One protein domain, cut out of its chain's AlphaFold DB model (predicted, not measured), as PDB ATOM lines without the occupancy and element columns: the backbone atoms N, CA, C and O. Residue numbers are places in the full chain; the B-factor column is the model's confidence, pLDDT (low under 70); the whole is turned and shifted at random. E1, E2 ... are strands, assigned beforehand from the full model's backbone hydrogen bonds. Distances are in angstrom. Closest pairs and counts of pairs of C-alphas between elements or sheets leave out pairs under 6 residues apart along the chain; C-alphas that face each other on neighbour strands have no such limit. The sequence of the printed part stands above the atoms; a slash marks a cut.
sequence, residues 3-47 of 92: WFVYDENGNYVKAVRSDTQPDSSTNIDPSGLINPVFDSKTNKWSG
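AT A GLANCE: This is residues 3 to 47 of the 92 residues of an uncharacterized protein of Pediococcus acidilactici (UniProt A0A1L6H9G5). What is the shape? With little regular structure, two small hairpins, E1 with E2 and E3 with E4, lie toward opposite ends of the longest axis, joined by a looping stretch, residues 18 to 36, whose residues 25 to 26 pair antiparallel with 4 to 5 of E1. What builds it? The printed part has 45 residues with four named strands, E1 to E4 in order, 16 residues in all, in two antiparallel sheets, and no named helix: all strand. It is compact, radius of gyration of the C-alphas 10.5 A, spanning 31 by 22 by 15 A.

IN THESE COORDINATES: Where is the first hairpin? E1, residues 3 to 6, begins at C-alpha 3 (219.717, 230.987, 235.246); E2, residues 12 to 17, is 15.2 A long. And the second? E3 is residues 37 to 39, 6.4 A; E4, residues 44 to 46, 6.3 A, ends at C-alpha 46 (227.409, 233.435, 247.000).

HOW THE PARTS SIT: How do E1 and E2 pair? Antiparallel at 155 degrees, with N 5 and O 14 2.8 A apart, within hydrogen-bond range. How do E3 and E4? Antiparallel at 140 degrees, with N 37 and O 46 2.9 A apart, within hydrogen-bond range. Do the hairpins meet? E1 and E2 are apart from E3 and E4.

THE WHOLE: How large is it? The farthest C-alphas, Glu 8 and Lys 41, are 31.8 A apart. Any cut, long link or low confidence? The printed part has no cut, E2 to E3 is a long link, and residue 47 is under 70.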
ATOM      1  N   TRP A   3     219.535 230.209 236.467       90.38
ATOM      2  CA  TRP A   3     219.717 230.987 235.246       90.38
ATOM      3  C   TRP A   3     219.282 232.429 235.488       90.38
ATOM      4  O   TRP A   3     218.225 232.667 236.078       90.38
ATOM      5  N   PHE A   4     220.083 233.379 235.024       92.88
ATOM      6  CA  PHE A   4     219.863 234.815 235.151       92.88
ATOM      7  C   PHE A   4     219.367 235.340 233.813       92.88
ATOM      8  O   PHE A   4     220.071 235.232 232.814       92.88
ATOM      9  N   VAL A   5     218.130 235.830 233.789       93.81
ATOM     10  CA  VAL A   5     217.434 236.294 232.586       93.81
ATOM     11  C   VAL A   5     217.643 237.792 232.423       93.81
ATOM     12  O   VAL A   5     217.503 238.548 233.391       93.81
ATOM     13  N   TYR A   6     217.922 238.200 231.191       93.06
ATOM     14  CA  TYR A   6     218.155 239.576 230.787       93.06
ATOM     15  C   TYR A   6     217.117 240.001 229.746       93.06
ATOM     16  O   TYR A   6     216.586 239.170 229.006       93.06
ATOM     17  N   ASP A   7     216.796 241.291 229.720       91.94
ATOM     18  CA  ASP A   7     215.986 241.871 228.652       91.94
ATOM     19  C   ASP A   7     216.812 242.063 227.365       91.94
ATOM     20  O   ASP A   7     218.020 241.822 227.324       91.94
ATOM     21  N   GLU A   8     216.160 242.522 226.298       90.19
ATOM     22  CA  GLU A   8     216.805 242.794 225.003       90.19
ATOM     23  C   GLU A   8     217.884 243.891 225.077       90.19
ATOM     24  O   GLU A   8     218.748 243.969 224.206       90.19
ATOM     25  N   ASN A   9     217.864 244.714 226.127       89.62
ATOM     26  CA  ASN A   9     218.832 245.782 226.371       89.62
ATOM     27  C   ASN A   9     220.003 245.321 227.261       89.62
ATOM     28  O   ASN A   9     220.896 246.118 227.553       89.62
ATOM     29  N   GLY A  10     220.010 244.062 227.708       85.06
ATOM     30  CA  GLY A  10     221.032 243.509 228.594       85.06
ATOM     31  C   GLY A  10     220.838 243.838 230.079       85.06
ATOM     32  O   GLY A  10     221.764 243.633 230.866       85.06
ATOM     33  N   ASN A  11     219.667 244.321 230.499       89.69
ATOM     34  CA  ASN A  11     219.363 244.550 231.911       89.69
ATOM     35  C   ASN A  11     218.901 243.261 232.584       89.69
ATOM     36  O   ASN A  11     218.080 242.521 232.046       89.69
ATOM     37  N   TYR A  12     219.382 243.022 233.802       90.31
ATOM     38  CA  TYR A  12     218.940 241.886 234.600       90.31
ATOM     39  C   TYR A  12     217.462 242.011 234.991       90.31
ATOM     40  O   TYR A  12     217.041 243.025 235.550       90.31
ATOM     41  N   VAL A  13     216.697 240.944 234.755       93.38
ATOM     42  CA  VAL A  13     215.260 240.877 235.052       93.38
ATOM     43  C   VAL A  13     214.989 239.990 236.262       93.38
ATOM     44  O   VAL A  13     214.327 240.409 237.212       93.38
ATOM     45  N   LYS A  14     215.448 238.732 236.223       91.75
ATOM     46  CA  LYS A  14     215.142 237.731 237.258       91.75
ATOM     47  C   LYS A  14     216.091 236.540 237.226       91.75
ATOM     48  O   LYS A  14     216.664 236.217 236.190       91.75
ATOM     49  N   ALA A  15     216.152 235.824 238.343       90.06
ATOM     50  CA  ALA A  15     216.771 234.511 238.434       90.06
ATOM     51  C   ALA A  15     215.688 233.429 238.447       90.06
ATOM     52  O   ALA A  15     214.685 233.546 239.156       90.06
ATOM     53  N   VAL A  16     215.889 232.364 237.677       91.62
ATOM     54  CA  VAL A  16     214.965 231.228 237.584       91.62
ATOM     55  C   VAL A  16     215.710 229.916 237.775       91.62
ATOM     56  O   VAL A  16     216.839 229.747 237.315       91.62
ATOM     57  N   ARG A  17     215.072 228.970 238.467       88.31
ATOM     58  CA  ARG A  17     215.612 227.623 238.651       88.31
ATOM     59  C   ARG A  17     215.028 226.707 237.581       88.31
ATOM     60  O   ARG A  17     213.820 226.511 237.551       88.31
ATOM     61  N   SER A  18     215.884 226.175 236.714       87.31
ATOM     62  CA  SER A  18     215.496 225.299 235.601       87.31
ATOM     63  C   SER A  18     216.621 224.325 235.253       87.31
ATOM     64  O   SER A  18     217.801 224.629 235.469       87.31
ATOM     65  N   ASP A  19     216.270 223.156 234.728       87.50
ATOM     66  CA  ASP A  19     217.235 222.155 234.255       87.50
ATOM     67  C   ASP A  19     217.725 222.454 232.834       87.50
ATOM     68  O   ASP A  19     218.863 222.144 232.495       87.50
ATOM     69  N   THR A  20     216.910 223.145 232.037       90.19
ATOM     70  CA  THR A  20     217.278 223.679 230.723       90.19
ATOM     71  C   THR A  20     217.486 225.188 230.791       90.19
ATOM     72  O   THR A  20     216.848 225.865 231.603       90.19
ATOM     73  N   GLN A  21     218.367 225.708 229.934       91.62
ATOM     74  CA  GLN A  21     218.608 227.142 229.782       91.62
ATOM     75  C   GLN A  21     217.371 227.835 229.185       91.62
ATOM     76  O   GLN A  21     216.962 227.467 228.085       91.62
ATOM     77  N   PRO A  22     216.767 228.818 229.877       92.81
ATOM     78  CA  PRO A  22     215.736 229.682 229.305       92.81
ATOM     79  C   PRO A  22     216.301 230.657 228.265       92.81
ATOM     80  O   PRO A  22     217.492 230.977 228.287       92.81
ATOM     81  N   ASP A  23     215.430 231.211 227.423       92.50
ATOM     82  CA  ASP A  23     215.810 232.263 226.478       92.50
ATOM     83  C   ASP A  23     216.350 233.508 227.192       92.50
ATOM     84  O   ASP A  23     215.950 233.836 228.314       92.50
ATOM     85  N   SER A  24     217.278 234.195 226.520       93.00
ATOM     86  CA  SER A  24     217.917 235.424 227.009       93.00
ATOM     87  C   SER A  24     218.493 235.283 228.420       93.00
ATOM     88  O   SER A  24     218.366 236.180 229.254       93.00
ATOM     89  N   SER A  25     219.109 234.134 228.717       92.75
ATOM     90  CA  SER A  25     219.661 233.853 230.041       92.75
ATOM     91  C   SER A  25     221.101 233.356 230.013       92.75
ATOM     92  O   SER A  25     221.562 232.782 229.027       92.75
ATOM     93  N   THR A  26     221.808 233.555 231.122       89.31
ATOM     94  CA  THR A  26     223.148 233.010 231.368       89.31
ATOM     95  C   THR A  26     223.223 232.367 232.752       89.31
ATOM     96  O   THR A  26     222.371 232.586 233.613       89.31
ATOM     97  N   ASN A  27     224.239 231.541 232.973       85.69
ATOM     98  CA  ASN A  27     224.569 230.986 234.281       85.69
ATOM     99  C   ASN A  27     225.482 231.897 235.119       85.69
ATOM    100  O   ASN A  27     225.980 231.476 236.166       85.69
ATOM    101  N   ILE A  28     225.721 233.115 234.643       83.00
ATOM    102  CA  ILE A  28     226.496 234.151 235.316       83.00
ATOM    103  C   ILE A  28     225.517 235.145 235.933       83.00
ATOM    104  O   ILE A  28     224.575 235.574 235.270       83.00
ATOM    105  N   ASP A  29     225.713 235.500 237.194       84.50
ATOM    106  CA  ASP A  29     224.886 236.507 237.847       84.50
ATOM    107  C   ASP A  29     225.237 237.934 237.378       84.50
ATOM    108  O   ASP A  29     226.278 238.160 236.754       84.50
ATOM    109  N   PRO A  30     224.413 238.943 237.710       83.88
ATOM    110  CA  PRO A  30     224.697 240.333 237.356       83.88
ATOM    111  C   PRO A  30     225.993 240.899 237.954       83.88
ATOM    112  O   PRO A  30     226.477 241.919 237.471       83.88
ATOM    113  N   SER A  31     226.544 240.278 239.002       82.00
ATOM    114  CA  SER A  31     227.817 240.678 239.609       82.00
ATOM    115  C   SER A  31     229.042 239.989 238.987       82.00
ATOM    116  O   SER A  31     230.172 240.358 239.308       82.00
ATOM    117  N   GLY A  32     228.841 239.040 238.064       79.06
ATOM    118  CA  GLY A  32     229.896 238.307 237.358       79.06
ATOM    119  C   GLY A  32     230.245 236.936 237.951       79.06
ATOM    120  O   GLY A  32     231.182 236.289 237.486       79.06
ATOM    121  N   LEU A  33     229.513 236.462 238.958       78.44
ATOM    122  CA  LEU A  33     229.681 235.142 239.562       78.44
ATOM    123  C   LEU A  33     229.116 234.051 238.652       78.44
ATOM    124  O   LEU A  33     227.946 234.080 238.278       78.44
ATOM    125  N   ILE A  34     229.931 233.045 238.346       74.38
ATOM    126  CA  ILE A  34     229.538 231.895 237.524       74.38
ATOM    127  C   ILE A  34     228.946 230.805 238.426       74.38
ATOM    128  O   ILE A  34     229.572 230.413 239.409       74.38
ATOM    129  N   ASN A  35     227.768 230.277 238.075       73.25
ATOM    130  CA  ASN A  35     227.048 229.239 238.831       73.25
ATOM    131  C   ASN A  35     226.881 229.555 240.336       73.25
ATOM    132  O   ASN A  35     227.197 228.714 241.184       73.25
ATOM    133  N   PRO A  36     226.393 230.747 240.703       78.50
ATOM    134  CA  PRO A  36     226.251 231.125 242.102       78.50
ATOM    135  C   PRO A  36     225.197 230.267 242.821       78.50
ATOM    136  O   PRO A  36     224.227 229.771 242.234       78.50
ATOM    137  N   VAL A  37     225.357 230.144 244.135       79.44
ATOM    138  CA  VAL A  37     224.389 229.497 245.021       79.44
ATOM    139  C   VAL A  37     223.614 230.582 245.762       79.44
ATOM    140  O   VAL A  37     224.199 231.510 246.313       79.44
ATOM    141  N   PHE A  38     222.284 230.488 245.766       81.62
ATOM    142  CA  PHE A  38     221.443 231.415 246.521       81.62
ATOM    143  C   PHE A  38     221.389 231.012 248.000       81.62
ATOM    144  O   PHE A  38     220.939 229.907 248.319       81.62
ATOM    145  N   ASP A  39     221.804 231.909 248.895       82.69
ATOM    146  CA  ASP A  39     221.638 231.763 250.341       82.69
ATOM    147  C   ASP A  39     220.377 232.503 250.807       82.69
ATOM    148  O   ASP A  39     220.333 233.734 250.895       82.69
ATOM    149  N   SER A  40     219.344 231.735 251.156       83.19
ATOM    150  CA  SER A  40     218.064 232.272 251.621       83.19
ATOM    151  C   SER A  40     218.124 232.898 253.016       83.19
ATOM    152  O   SER A  40     217.216 233.645 253.373       83.19
ATOM    153  N   LYS A  41     219.146 232.599 253.831       82.88
ATOM    154  CA  LYS A  41     219.294 233.179 255.178       82.88
ATOM    155  C   LYS A  41     219.842 234.597 255.112       82.88
ATOM    156  O   LYS A  41     219.436 235.450 255.895       82.88
ATOM    157  N   THR A  42     220.770 234.835 254.191       82.44
ATOM    158  CA  THR A  42     221.409 236.144 254.002       82.44
ATOM    159  C   THR A  42     220.814 236.941 252.841       82.44
ATOM    160  O   THR A  42     221.152 238.112 252.683       82.44
ATOM    161  N   ASN A  43     219.903 236.330 252.070       80.94
ATOM    162  CA  ASN A  43     219.282 236.873 250.860       80.94
ATOM    163  C   ASN A  43     220.321 237.359 249.838       80.94
ATOM    164  O   ASN A  43     220.210 238.450 249.273       80.94
ATOM    165  N   LYS A  44     221.379 236.567 249.654       81.38
ATOM    166  CA  LYS A  44     222.524 236.906 248.808       81.38
ATOM    167  C   LYS A  44     222.918 235.727 247.931       81.38
ATOM    168  O   LYS A  44     222.791 234.568 248.318       81.38
ATOM    169  N   TRP A  45     223.436 236.050 246.754       80.81
ATOM    170  CA  TRP A  45     224.161 235.101 245.923       80.81
ATOM    171  C   TRP A  45     225.577 234.963 246.467       80.81
ATOM    172  O   TRP A  45     226.256 235.965 246.693       80.81
ATOM    173  N   SER A  46     226.018 233.733 246.697       78.75
ATOM    174  CA  SER A  46     227.409 233.435 247.000       78.75
ATOM    175  C   SER A  46     228.029 232.698 245.823       78.75
ATOM    176  O   SER A  46     227.508 231.702 245.315       78.75
ATOM    177  N   GLY A  47     229.168 233.213 245.370       67.88
ATOM    178  CA  GLY A  47     230.046 232.454 244.505       67.88
ATOM    179  C   GLY A  47     230.689 231.387 245.366       67.88
ATOM    180  O   GLY A  47     231.609 231.680 246.125       67.88
TER     181      GLY A  47